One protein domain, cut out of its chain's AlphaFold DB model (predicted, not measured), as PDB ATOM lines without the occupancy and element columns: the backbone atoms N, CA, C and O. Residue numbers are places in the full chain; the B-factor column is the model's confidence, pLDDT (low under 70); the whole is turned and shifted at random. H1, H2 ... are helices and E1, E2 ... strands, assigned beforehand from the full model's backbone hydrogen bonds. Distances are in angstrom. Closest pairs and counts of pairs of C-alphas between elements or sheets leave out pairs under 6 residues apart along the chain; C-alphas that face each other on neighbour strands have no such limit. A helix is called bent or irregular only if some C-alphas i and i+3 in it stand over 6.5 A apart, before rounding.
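Overview. This is residues 21 to 120 of the 334 residues of the protein "PKS_ER domain-containing protein" of Nannochloropsis salina CCMP1776 (UniProt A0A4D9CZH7). With little regular structure, this is a small three-strand sheet, the antiparallel meander E2 - E3 - E4, with short helix H1 over one face and long loops towards the other; bent strand E1 lies away from it. The 100 printed residues run E1 E2 E3 E4 H1, a mixed class with only 27 residues in named elements. The whole is compact, radius of gyration of the C-alphas 14.4 A, spanning 41 by 31 by 21 A.

Arrangement. Start at E1, residues 31 to 38, which pairs with no named strand. E2, residues 57 to 61, and E3, residues 85 to 89, form an antiparallel hairpin at 160 degrees; N 60 and O 86, 2.9 A, are within hydrogen-bond range. E3 and E4, residues 106 to 108, form another at 142 degrees, with N 87 and O 107 at 2.9 A. H1, residues 115 to 120, is on the sheet over E2, height 7.3 A; their closest C-alphas, Tyr 58 and Ala 119, are 4.6 A apart. In H1, 1 of 2 O i to N i+4 pairs is within range.

Along the chain. Find C-alpha 31 at (13.240, 25.346, 86.832); from there E1 runs 19.0 A, bending by 60 degrees at residue 35. E2 spans 13.9 A, E3 14.3 A, E4 7.0 A and H1 8.6 A, ending at C-alpha 120 (27.987, 17.099, 99.379).

Size, cuts and confidence. The printed part has no cut. Links E1 to E2, E2 to E3 and E3 to E4 are long. Look for pLDDT under 70 at residues 41 to 51 and 69 to 71.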
ATOM      1  N   ARG A  21      17.989  28.067  86.110       88.12
ATOM      2  CA  ARG A  21      17.326  29.290  86.571       88.12
ATOM      3  C   ARG A  21      15.913  28.974  87.047       88.12
ATOM      4  O   ARG A  21      15.225  28.126  86.486       88.12
ATOM      5  N   LEU A  22      15.486  29.684  88.083       84.75
ATOM      6  CA  LEU A  22      14.111  29.727  88.552       84.75
ATOM      7  C   LEU A  22      13.645  31.187  88.519       84.75
ATOM      8  O   LEU A  22      14.164  32.010  89.275       84.75
ATOM      9  N   GLU A  23      12.701  31.515  87.635       78.81
ATOM     10  CA  GLU A  23      12.173  32.883  87.480       78.81
ATOM     11  C   GLU A  23      11.381  33.330  88.717       78.81
ATOM     12  O   GLU A  23      11.600  34.420  89.259       78.81
ATOM     13  N   GLN A  24      10.507  32.447  89.211       76.75
ATOM     14  CA  GLN A  24       9.674  32.661  90.385       76.75
ATOM     15  C   GLN A  24       9.766  31.471  91.350       76.75
ATOM     16  O   GLN A  24       9.791  30.307  90.968       76.75
ATOM     17  N   ALA A  25       9.826  31.755  92.651       76.44
ATOM     18  CA  ALA A  25       9.805  30.703  93.659       76.44
ATOM     19  C   ALA A  25       8.392  30.110  93.782       76.44
ATOM     20  O   ALA A  25       7.464  30.800  94.208       76.44
ATOM     21  N   GLY A  26       8.235  28.820  93.475       75.12
ATOM     22  CA  GLY A  26       6.967  28.126  93.705       75.12
ATOM     23  C   GLY A  26       6.876  26.721  93.123       75.12
ATOM     24  O   GLY A  26       6.311  25.850  93.782       75.12
ATOM     25  N   ARG A  27       7.425  26.479  91.928       84.12
ATOM     26  CA  ARG A  27       7.292  25.192  91.224       84.12
ATOM     27  C   ARG A  27       8.627  24.644  90.745       84.12
ATOM     28  O   ARG A  27       9.503  25.406  90.353       84.12
ATOM     29  N   ILE A  28       8.773  23.319  90.730       85.56
ATOM     30  CA  ILE A  28       9.957  22.673  90.142       85.56
ATOM     31  C   ILE A  28       9.902  22.662  88.607       85.56
ATOM     32  O   ILE A  28      10.945  22.705  87.966       85.56
ATOM     33  N   SER A  29       8.706  22.678  88.008       87.44
ATOM     34  CA  SER A  29       8.504  22.824  86.556       87.44
ATOM     35  C   SER A  29       8.906  24.194  85.996       87.44
ATOM     36  O   SER A  29       9.149  24.307  84.799       87.44
ATOM     37  N   GLU A  30       9.030  25.214  86.850       86.31
ATOM     38  CA  GLU A  30       9.570  26.534  86.489       86.31
ATOM     39  C   GLU A  30      11.114  26.558  86.475       86.31
ATOM     40  O   GLU A  30      11.706  27.562  86.081       86.31
ATOM     41  N   LEU A  31      11.783  25.468  86.886       89.31
ATOM     42  CA  LEU A  31      13.240  25.346  86.832       89.31
ATOM     43  C   LEU A  31      13.691  25.052  85.392       89.31
ATOM     44  O   LEU A  31      13.662  23.908  84.929       89.31
ATOM     45  N   CYS A  32      14.135  26.084  84.683       90.25
ATOM     46  CA  CYS A  32      14.599  25.988  83.305       90.25
ATOM     47  C   CYS A  32      16.130  25.890  83.232       90.25
ATOM     48  O   CYS A  32      16.854  26.458  84.052       90.25
ATOM     49  N   ARG A  33      16.649  25.172  82.229       91.62
ATOM     50  CA  ARG A  33      18.073  25.245  81.879       91.62
ATOM     51  C   ARG A  33      18.260  26.379  80.882       91.62
ATOM     52  O   ARG A  33      17.658  26.339  79.811       91.62
ATOM     53  N   VAL A  34      19.114  27.337  81.214       90.31
ATOM     54  CA  VAL A  34      19.459  28.467  80.346       90.31
ATOM     55  C   VAL A  34      20.957  28.479  80.058       90.31
ATOM     56  O   VAL A  34      21.750  27.862  80.776       90.31
ATOM     57  N   GLU A  35      21.327  29.169  78.985       88.50
ATOM     58  CA  GLU A  35      22.707  29.543  78.689       88.50
ATOM     59  C   GLU A  35      22.798  31.065  78.767       88.50
ATOM     60  O   GLU A  35      21.936  31.765  78.233       88.50
ATOM     61  N   GLU A  36      23.799  31.573  79.479       84.06
ATOM     62  CA  GLU A  36      23.988  33.008  79.686       84.06
ATOM     63  C   GLU A  36      25.474  33.381  79.743       84.06
ATOM     64  O   GLU A  36      26.291  32.541  80.135       84.06
ATOM     65  N   PRO A  37      25.834  34.632  79.412       82.88
ATOM     66  CA  PRO A  37      27.161  35.160  79.695       82.88
ATOM     67  C   PRO A  37      27.431  35.171  81.205       82.88
ATOM     68  O   PRO A  37      26.634  35.691  81.990       82.88
ATOM     69  N   LEU A  38      28.570  34.617  81.610       80.75
ATOM     70  CA  LEU A  38      29.211  34.884  82.889       80.75
ATOM     71  C   LEU A  38      30.374  35.849  82.613       80.75
ATOM     72  O   LEU A  38      31.325  35.436  81.945       80.75
ATOM     73  N   PRO A  39      30.315  37.108  83.084       78.62
ATOM     74  CA  PRO A  39      31.440  38.028  82.952       78.62
ATOM     75  C   PRO A  39      32.649  37.547  83.761       78.62
ATOM     76  O   PRO A  39      32.527  36.679  84.630       78.62
ATOM     77  N   ALA A  40      33.814  38.151  83.522       74.25
ATOM     78  CA  ALA A  40      34.994  37.939  84.359       74.25
ATOM     79  C   ALA A  40      34.701  38.245  85.855       74.25
ATOM     80  O   ALA A  40      33.856  39.097  86.146       74.25
ATOM     81  N   PRO A  41      35.375  37.583  86.821       68.44
ATOM     82  CA  PRO A  41      35.111  37.770  88.251       68.44
ATOM     83  C   PRO A  41      35.236  39.226  88.732       68.44
ATOM     84  O   PRO A  41      36.325  39.802  88.730       68.44
ATOM     85  N   GLY A  42      34.120  39.803  89.189       69.31
ATOM     86  CA  GLY A  42      34.061  41.133  89.800       69.31
ATOM     87  C   GLY A  42      34.365  41.139  91.304       69.31
ATOM     88  O   GLY A  42      34.411  40.105  91.974       69.31
ATOM     89  N   ALA A  43      34.559  42.334  91.866       57.19
ATOM     90  CA  ALA A  43      34.873  42.509  93.283       57.19
ATOM     91  C   ALA A  43      33.604  42.563  94.165       57.19
ATOM     92  O   ALA A  43      32.871  43.550  94.151       57.19
ATOM     93  N   GLY A  44      33.395  41.541  95.007       51.56
ATOM     94  CA  GLY A  44      32.488  41.609  96.170       51.56
ATOM     95  C   GLY A  44      30.979  41.465  95.899       51.56
ATOM     96  O   GLY A  44      30.172  42.079  96.597       51.56
ATOM     97  N   GLU A  45      30.575  40.679  94.900       51.91
ATOM     98  CA  GLU A  45      29.229  40.759  94.306       51.91
ATOM     99  C   GLU A  45      28.083  40.010  95.030       51.91
ATOM    100  O   GLU A  45      28.116  38.795  95.221       51.91
ATOM    101  N   VAL A  46      26.999  40.749  95.316       31.77
ATOM    102  CA  VAL A  46      25.574  40.338  95.464       31.77
ATOM    103  C   VAL A  46      24.744  41.620  95.147       31.77
ATOM    104  O   VAL A  46      25.267  42.712  95.334       31.77
ATOM    105  N   ARG A  47      23.476  41.679  94.695       32.09
ATOM    106  CA  ARG A  47      22.291  40.794  94.760       32.09
ATOM    107  C   ARG A  47      21.203  41.288  93.776       32.09
ATOM    108  O   ARG A  47      21.065  42.496  93.621       32.09
ATOM    109  N   VAL A  48      20.340  40.408  93.240       29.45
ATOM    110  CA  VAL A  48      19.116  40.806  92.487       29.45
ATOM    111  C   VAL A  48      17.849  40.140  93.057       29.45
ATOM    112  O   VAL A  48      17.924  39.142  93.774       29.45
ATOM    113  N   LYS A  49      16.680  40.739  92.790       32.31
ATOM    114  CA  LYS A  49      15.335  40.302  93.202       32.31
ATOM    115  C   LYS A  49      14.496  40.035  91.943       32.31
ATOM    116  O   LYS A  49      14.166  40.985  91.243       32.31
ATOM    117  N   GLY A  50      14.124  38.776  91.704       56.00
ATOM    118  CA  GLY A  50      13.477  38.317  90.461       56.00
ATOM    119  C   GLY A  50      14.468  37.540  89.586       56.00
ATOM    120  O   GLY A  50      15.523  38.072  89.253       56.00
ATOM    121  N   SER A  51      14.129  36.284  89.275       63.56
ATOM    122  CA  SER A  51      15.028  35.209  88.823       63.56
ATOM    123  C   SER A  51      16.232  34.920  89.743       63.56
ATOM    124  O   SER A  51      16.875  35.822  90.280       63.56
ATOM    125  N   PHE A  52      16.574  33.644  89.933       78.94
ATOM    126  CA  PHE A  52      17.854  33.244  90.531       78.94
ATOM    127  C   PHE A  52      18.290  31.844  90.086       78.94
ATOM    128  O   PHE A  52      17.487  31.051  89.599       78.94
ATOM    129  N   ILE A  53      19.575  31.538  90.274       83.75
ATOM    130  CA  ILE A  53      20.151  30.203  90.071       83.75
ATOM    131  C   ILE A  53      20.268  29.534  91.450       83.75
ATOM    132  O   ILE A  53      20.927  30.101  92.326       83.75
ATOM    133  N   PRO A  54      19.638  28.372  91.707       86.56
ATOM    134  CA  PRO A  54      19.748  27.692  92.998       86.56
ATOM    135  C   PRO A  54      21.136  27.074  93.258       86.56
ATOM    136  O   PRO A  54      22.066  27.203  92.463       86.56
ATOM    137  N   GLY A  55      21.267  26.379  94.393       88.94
ATOM    138  CA  GLY A  55      22.485  25.672  94.800       88.94
ATOM    139  C   GLY A  55      23.354  26.477  95.768       88.94
ATOM    140  O   GLY A  55      23.627  27.650  95.526       88.94
ATOM    141  N   LEU A  56      23.765  25.824  96.862       91.75
ATOM    142  CA  LEU A  56      24.487  26.429  97.994       91.75
ATOM    143  C   LEU A  56      25.938  25.941  98.150       91.75
ATOM    144  O   LEU A  56      26.729  26.546  98.865       91.75
ATOM    145  N   GLU A  57      26.291  24.826  97.521       93.50
ATOM    146  CA  GLU A  57      27.602  24.183  97.630       93.50
ATOM    147  C   GLU A  57      28.045  23.674  96.262       93.50
ATOM    148  O   GLU A  57      27.211  23.361  95.409       93.50
ATOM    149  N   TYR A  58      29.357  23.635  96.046       95.31
ATOM    150  CA  TYR A  58      29.965  23.231  94.784       95.31
ATOM    151  C   TYR A  58      31.308  22.538  95.014       95.31
ATOM    152  O   TYR A  58      31.953  22.680  96.054       95.31
ATOM    153  N   SER A  59      31.755  21.835  93.980       96.69
ATOM    154  CA  SER A  59      33.142  21.419  93.814       96.69
ATOM    155  C   SER A  59      33.488  21.428  92.334       96.69
ATOM    156  O   SER A  59      32.648  21.043  91.520       96.69
ATOM    157  N   GLY A  60      34.712  21.796  91.991       96.44
ATOM    158  CA  GLY A  60      35.161  21.866  90.608       96.44
ATOM    159  C   GLY A  60      36.647  22.169  90.526       96.44
ATOM    160  O   GLY A  60      37.374  22.033  91.507       96.44
ATOM    161  N   VAL A  61      37.092  22.579  89.347       96.44
ATOM    162  CA  VAL A  61      38.469  23.008  89.101       96.44
ATOM    163  C   VAL A  61      38.473  24.524  88.941       96.44
ATOM    164  O   VAL A  61      37.544  25.077  88.352       96.44
ATOM    165  N   VAL A  62      39.486  25.200  89.481       94.44
ATOM    166  CA  VAL A  62      39.686  26.636  89.252       94.44
ATOM    167  C   VAL A  62      40.040  26.850  87.784       94.44
ATOM    168  O   VAL A  62      41.067  26.358  87.323       94.44
ATOM    169  N   ASP A  63      39.196  27.578  87.064       91.12
ATOM    170  CA  ASP A  63      39.416  27.931  85.660       91.12
ATOM    171  C   ASP A  63      40.330  29.163  85.555       91.12
ATOM    172  O   ASP A  63      41.471  29.075  85.103       91.12
ATOM    173  N   ALA A  64      39.884  30.283  86.127       88.81
ATOM    174  CA  ALA A  64      40.619  31.541  86.195       88.81
ATOM    175  C   ALA A  64      40.581  32.149  87.607       88.81
ATOM    176  O   ALA A  64      39.746  31.797  88.444       88.81
ATOM    177  N   LEU A  65      41.481  33.102  87.860       85.44
ATOM    178  CA  LEU A  65      41.468  33.956  89.047       85.44
ATOM    179  C   LEU A  65      41.311  35.416  88.626       85.44
ATOM    180  O   LEU A  65      41.929  35.858  87.657       85.44
ATOM    181  N   GLY A  66      40.512  36.167  89.385       82.94
ATOM    182  CA  GLY A  66      40.473  37.623  89.271       82.94
ATOM    183  C   GLY A  66      41.767  38.283  89.778       82.94
ATOM    184  O   GLY A  66      42.660  37.599  90.291       82.94
ATOM    185  N   PRO A  67      41.875  39.620  89.673       79.19
ATOM    186  CA  PRO A  67      42.982  40.374  90.257       79.19
ATOM    187  C   PRO A  67      43.166  40.058  91.754       79.19
ATOM    188  O   PRO A  67      42.172  39.776  92.429       79.19
ATOM    189  N   PRO A  68      44.397  40.129  92.303       70.06
ATOM    190  CA  PRO A  68      44.642  39.852  93.716       70.06
ATOM    191  C   PRO A  68      43.750  40.705  94.625       70.06
ATOM    192  O   PRO A  68      43.831  41.934  94.605       70.06
ATOM    193  N   ASP A  69      42.898  40.051  95.416       66.38
ATOM    194  CA  ASP A  69      42.005  40.739  96.345       66.38
ATOM    195  C   ASP A  69      42.670  40.984  97.713       66.38
ATOM    196  O   ASP A  69      43.720  40.432  98.050       66.38
ATOM    197  N   THR A  70      42.059  41.861  98.507       63.56
ATOM    198  CA  THR A  70      42.466  42.156  99.891       63.56
ATOM    199  C   THR A  70      41.682  41.329 100.918       63.56
ATOM    200  O   THR A  70      41.627  41.688 102.099       63.56
ATOM    201  N   THR A  71      41.022  40.244 100.499       64.06
ATOM    202  CA  THR A  71      40.156  39.470 101.388       64.06
ATOM    203  C   THR A  71      40.964  38.645 102.382       64.06
ATOM    204  O   THR A  71      42.050  38.141 102.108       64.06
ATOM    205  N   SER A  72      40.399  38.455 103.573       74.25
ATOM    206  CA  SER A  72      40.979  37.588 104.605       74.25
ATOM    207  C   SER A  72      40.703  36.100 104.335       74.25
ATOM    208  O   SER A  72      40.278  35.388 105.247       74.25
ATOM    209  N   SER A  73      40.867  35.636 103.091       84.50
ATOM    210  CA  SER A  73      40.712  34.214 102.767       84.50
ATOM    211  C   SER A  73      41.781  33.386 103.494       84.50
ATOM    212  O   SER A  73      42.951  33.777 103.476       84.50
ATOM    213  N   PRO A  74      41.434  32.232 104.100       85.19
ATOM    214  CA  PRO A  74      42.437  31.293 104.605       85.19
ATOM    215  C   PRO A  74      43.283  30.676 103.477       85.19
ATOM    216  O   PRO A  74      44.373  30.176 103.741       85.19
ATOM    217  N   PHE A  75      42.809  30.750 102.228       87.12
ATOM    218  CA  PHE A  75      43.501  30.284 101.028       87.12
ATOM    219  C   PHE A  75      43.604  31.441 100.015       87.12
ATOM    220  O   PHE A  75      42.753  31.564  99.132       87.12
ATOM    221  N   PRO A  76      44.584  32.353 100.165       83.50
ATOM    222  CA  PRO A  76      44.768  33.492  99.263       83.50
ATOM    223  C   PRO A  76      45.241  33.059  97.865       83.50
ATOM    224  O   PRO A  76      45.674  31.922  97.660       83.50
ATOM    225  N   SER A  77      45.225  33.983  96.899       80.56
ATOM    226  CA  SER A  77      45.603  33.738  95.492       80.56
ATOM    227  C   SER A  77      47.072  33.340  95.276       80.56
ATOM    228  O   SER A  77      47.448  32.916  94.191       80.56
ATOM    229  N   SER A  78      47.910  33.427  96.311       80.69
ATOM    230  CA  SER A  78      49.259  32.847  96.334       80.69
ATOM    231  C   SER A  78      49.286  31.340  96.639       80.69
ATOM    232  O   SER A  78      50.351  30.729  96.571       80.69
ATOM    233  N   THR A  79      48.144  30.741  97.000       84.31
ATOM    234  CA  THR A  79      48.013  29.324  97.403       84.31
ATOM    235  C   THR A  79      47.059  28.514  96.526       84.31
ATOM    236  O   THR A  79      47.256  27.310  96.391       84.31
ATOM    237  N   ILE A  80      46.067  29.165  95.911       88.06
ATOM    238  CA  ILE A  80      45.160  28.586  94.912       88.06
ATOM    239  C   ILE A  80      45.528  29.158  93.539       88.06
ATOM    240  O   ILE A  80      45.786  30.354  93.431       88.06
ATOM    241  N   LYS A  81      45.527  28.323  92.495       87.62
ATOM    242  CA  LYS A  81      45.782  28.695  91.088       87.62
ATOM    243  C   LYS A  81      44.843  27.951  90.132       87.62
ATOM    244  O   LYS A  81      44.196  26.978  90.515       87.62
ATOM    245  N   ALA A  82      44.809  28.389  88.874       88.50
ATOM    246  CA  ALA A  82      44.135  27.669  87.796       88.50
ATOM    247  C   ALA A  82      44.599  26.199  87.717       88.50
ATOM    248  O   ALA A  82      45.781  25.894  87.899       88.50
ATOM    249  N   GLY A  83      43.656  25.292  87.466       90.00
ATOM    250  CA  GLY A  83      43.858  23.842  87.479       90.00
ATOM    251  C   GLY A  83      43.726  23.170  88.854       90.00
ATOM    252  O   GLY A  83      43.652  21.942  88.902       90.00
ATOM    253  N   ASP A  84      43.655  23.916  89.965       94.00
ATOM    254  CA  ASP A  84      43.508  23.304  91.292       94.00
ATOM    255  C   ASP A  84      42.080  22.779  91.539       94.00
ATOM    256  O   ASP A  84      41.103  23.472  91.234       94.00
ATOM    257  N   PRO A  85      41.920  21.577  92.134       96.19
ATOM    258  CA  PRO A  85      40.621  21.070  92.551       96.19
ATOM    259  C   PRO A  85      40.173  21.760  93.846       96.19
ATOM    260  O   PRO A  85      40.886  21.776  94.853       96.19
ATOM    261  N   VAL A  86      38.959  22.302  93.839       96.38
ATOM    262  CA  VAL A  86      38.387  23.081  94.942       96.38
ATOM    263  C   VAL A  86      36.961  22.647  95.271       96.38
ATOM    264  O   VAL A  86      36.244  22.058  94.458       96.38
ATOM    265  N   TYR A  87      36.539  22.966  96.487       95.94
ATOM    266  CA  TYR A  87      35.158  22.888  96.948       95.94
ATOM    267  C   TYR A  87      34.814  24.152  97.731       95.94
ATOM    268  O   TYR A  87      35.702  24.899  98.150       95.94
ATOM    269  N   GLY A  88      33.527  24.417  97.924       92.88
ATOM    270  CA  GLY A  88      33.138  25.623  98.631       92.88
ATOM    271  C   GLY A  88      31.646  25.822  98.797       92.88
ATOM    272  O   GLY A  88      30.815  24.985  98.434       92.88
ATOM    273  N   PHE A  89      31.335  26.974  99.379       90.06
ATOM    274  CA  PHE A  89      29.981  27.431  99.652       90.06
ATOM    275  C   PHE A  89      29.639  28.639  98.770       90.06
ATOM    276  O   PHE A  89      30.496  29.462  98.466       90.06
ATOM    277  N   THR A  90      28.378  28.807  98.392       87.25
ATOM    278  CA  THR A  90      27.866  30.078  97.869       87.25
ATOM    279  C   THR A  90      26.453  30.318  98.376       87.25
ATOM    280  O   THR A  90      25.694  29.381  98.609       87.25
ATOM    281  N   ARG A  91      26.052  31.581  98.549       80.62
ATOM    282  CA  ARG A  91      24.697  31.893  99.025       80.62
ATOM    283  C   ARG A  91      23.616  31.438  98.042       80.62
ATOM    284  O   ARG A  91      22.543  31.072  98.500       80.62
ATOM    285  N   PHE A  92      23.909  31.479  96.739       85.12
ATOM    286  CA  PHE A  92      23.139  30.926  95.614       85.12
ATOM    287  C   PHE A  92      24.069  30.786  94.390       85.12
ATOM    288  O   PHE A  92      25.180  31.316  94.395       85.12
ATOM    289  N   GLY A  93      23.623  30.131  93.316       88.31
ATOM    290  CA  GLY A  93      24.329  30.117  92.029       88.31
ATOM    291  C   GLY A  93      25.108  28.845  91.694       88.31
ATOM    292  O   GLY A  93      25.595  28.736  90.573       88.31
ATOM    293  N   ALA A  94      25.210  27.875  92.610       91.81
ATOM    294  CA  ALA A  94      26.020  26.672  92.383       91.81
ATOM    295  C   ALA A  94      25.436  25.683  91.357       91.81
ATOM    296  O   ALA A  94      26.157  24.811  90.879       91.81
ATOM    297  N   TYR A  95      24.154  25.788  90.983       93.94
ATOM    298  CA  TYR A  95      23.563  24.959  89.920       93.94
ATOM    299  C   TYR A  95      23.913  25.505  88.525       93.94
ATOM    300  O   TYR A  95      23.046  25.767  87.687       93.94
ATOM    301  N   ALA A  96      25.211  25.675  88.290       91.56
ATOM    302  CA  ALA A  96      25.808  26.203  87.077       91.56
ATOM    303  C   ALA A  96      27.079  25.423  86.711       91.56
ATOM    304  O   ALA A  96      27.716  24.803  87.553       91.56
ATOM    305  N   SER A  97      27.443  25.476  85.433       89.62
ATOM    306  CA  SER A  97      28.709  24.932  84.915       89.62
ATOM    307  C   SER A  97      29.927  25.769  85.311       89.62
ATOM    308  O   SER A  97      30.999  25.209  85.490       89.62
ATOM    309  N   HIS A  98      29.745  27.083  85.478       89.69
ATOM    310  CA  HIS A  98      30.771  28.023  85.926       89.69
ATOM    311  C   HIS A  98      30.167  29.039  86.902       89.69
ATOM    312  O   HIS A  98      29.002  29.448  86.766       89.69
ATOM    313  N   LEU A  99      30.964  29.457  87.883       90.56
ATOM    314  CA  LEU A  99      30.577  30.399  88.925       90.56
ATOM    315  C   LEU A  99      31.753  31.302  89.307       90.56
ATOM    316  O   LEU A  99      32.862  30.822  89.515       90.56
ATOM    317  N   ASN A 100      31.467  32.593  89.468       88.50
ATOM    318  CA  ASN A 100      32.366  33.534  90.122       88.50
ATOM    319  C   ASN A 100      31.993  33.575  91.605       88.50
ATOM    320  O   ASN A 100      30.816  33.719  91.944       88.50
ATOM    321  N   VAL A 101      32.977  33.421  92.485       87.44
ATOM    322  CA  VAL A 101      32.792  33.359  93.941       87.44
ATOM    323  C   VAL A 101      33.945  34.081  94.642       87.44
ATOM    324  O   VAL A 101      35.086  33.949  94.200       87.44
ATOM    325  N   PRO A 102      33.696  34.825  95.737       87.69
ATOM    326  CA  PRO A 102      34.774  35.403  96.533       87.69
ATOM    327  C   PRO A 102      35.682  34.308  97.097       87.69
ATOM    328  O   PRO A 102      35.196  33.290  97.599       87.69
ATOM    329  N   LEU A 103      36.996  34.542  97.072       87.19
ATOM    330  CA  LEU A 103      38.002  33.538  97.424       87.19
ATOM    331  C   LEU A 103      37.865  33.024  98.869       87.19
ATOM    332  O   LEU A 103      38.223  31.890  99.163       87.19
ATOM    333  N   THR A 104      37.259  33.818  99.758       88.50
ATOM    334  CA  THR A 104      36.936  33.457 101.150       88.50
ATOM    335  C   THR A 104      35.981  32.265 101.305       88.50
ATOM    336  O   THR A 104      35.906  31.687 102.393       88.50
ATOM    337  N   TYR A 105      35.256  31.895 100.245       89.81
ATOM    338  CA  TYR A 105      34.376  30.723 100.207       89.81
ATOM    339  C   TYR A 105      34.968  29.521  99.456       89.81
ATOM    340  O   TYR A 105      34.315  28.475  99.393       89.81
ATOM    341  N   VAL A 106      36.162  29.665  98.877       91.50
ATOM    342  CA  VAL A 106      36.854  28.627  98.107       91.50
ATOM    343  C   VAL A 106      37.862  27.927  99.013       91.50
ATOM    344  O   VAL A 106      38.614  28.571  99.744       91.50
ATOM    345  N   ARG A 107      37.892  26.594  98.973       93.88
ATOM    346  CA  ARG A 107      38.826  25.775  99.751       93.88
ATOM    347  C   ARG A 107      39.425  24.671  98.868       93.88
ATOM    348  O   ARG A 107      38.702  24.122  98.033       93.88
ATOM    349  N   PRO A 108      40.709  24.304  99.034       95.06
ATOM    350  CA  PRO A 108      41.303  23.171  98.322       95.06
ATOM    351  C   PRO A 108      40.537  21.877  98.616       95.06
ATOM    352  O   PRO A 108      40.277  21.566  99.780       95.06
ATOM    353  N   LEU A 109      40.174  21.116  97.583       94.94
ATOM    354  CA  LEU A 109      39.514  19.822  97.757       94.94
ATOM    355  C   LEU A 109      40.507  18.832  98.401       94.94
ATOM    356  O   LEU A 109      41.596  18.641  97.855       94.94
ATOM    357  N   PRO A 110      40.168  18.179  99.532       93.88
ATOM    358  CA  PRO A 110      41.027  17.152 100.115       93.88
ATOM    359  C   PRO A 110      41.301  16.029  99.109       93.88
ATOM    360  O   PRO A 110      40.378  15.551  98.456       93.88
ATOM    361  N   SER A 111      42.542  15.546  99.017       92.62
ATOM    362  CA  SER A 111      42.925  14.494  98.056       92.62
ATOM    363  C   SER A 111      42.206  13.154  98.266       92.62
ATOM    364  O   SER A 111      42.152  12.329  97.358       92.62
ATOM    365  N   SER A 112      41.631  12.937  99.452       92.12
ATOM    366  CA  SER A 112      40.780  11.792  99.788       92.12
ATOM    367  C   SER A 112      39.318  11.944  99.341       92.12
ATOM    368  O   SER A 112      38.540  10.999  99.488       92.12
ATOM    369  N   PHE A 113      38.918  13.113  98.829       93.88
ATOM    370  CA  PHE A 113      37.560  13.396  98.372       93.88
ATOM    371  C   PHE A 113      37.496  13.396  96.842       93.88
ATOM    372  O   PHE A 113      38.230  14.100  96.155       93.88
ATOM    373  N   SER A 114      36.518  12.675  96.301       96.88
ATOM    374  CA  SER A 114      36.000  12.953  94.961       96.88
ATOM    375  C   SER A 114      35.249  14.291  94.932       96.88
ATOM    376  O   SER A 114      34.729  14.744  95.955       96.88
ATOM    377  N   PHE A 115      35.089  14.886  93.746       96.06
ATOM    378  CA  PHE A 115      34.220  16.056  93.556       96.06
ATOM    379  C   PHE A 115      32.804  15.819  94.117       96.06
ATOM    380  O   PHE A 115      32.287  16.634  94.872       96.06
ATOM    381  N   ALA A 116      32.213  14.643  93.879       96.12
ATOM    382  CA  ALA A 116      30.898  14.295  94.425       96.12
ATOM    383  C   ALA A 116      30.832  14.340  95.968       96.12
ATOM    384  O   ALA A 116      29.783  14.664  96.520       96.12
ATOM    385  N   GLN A 117      31.935  14.047  96.669       94.94
ATOM    386  CA  GLN A 117      32.024  14.223  98.124       94.94
ATOM    387  C   GLN A 117      32.209  15.699  98.500       94.94
ATOM    388  O   GLN A 117      31.516  16.171  99.395       94.94
ATOM    389  N   GLY A 118      33.069  16.444  97.794       94.44
ATOM    390  CA  GLY A 118      33.251  17.887  98.007       94.44
ATOM    391  C   GLY A 118      31.944  18.679  97.884       94.44
ATOM    392  O   GLY A 118      31.606  19.449  98.781       94.44
ATOM    393  N   ALA A 119      31.163  18.411  96.834       94.25
ATOM    394  CA  ALA A 119      29.858  19.029  96.579       94.25
ATOM    395  C   ALA A 119      28.714  18.543  97.496       94.25
ATOM    396  O   ALA A 119      27.591  19.015  97.353       94.25
ATOM    397  N   ALA A 120      28.968  17.598  98.408       94.00
ATOM    398  CA  ALA A 120      27.987  17.099  99.379       94.00
ATOM    399  C   ALA A 120      28.416  17.306 100.845       94.00
ATOM    400  O   ALA A 120      27.698  16.913 101.767       94.00
TER     401      ALA A 120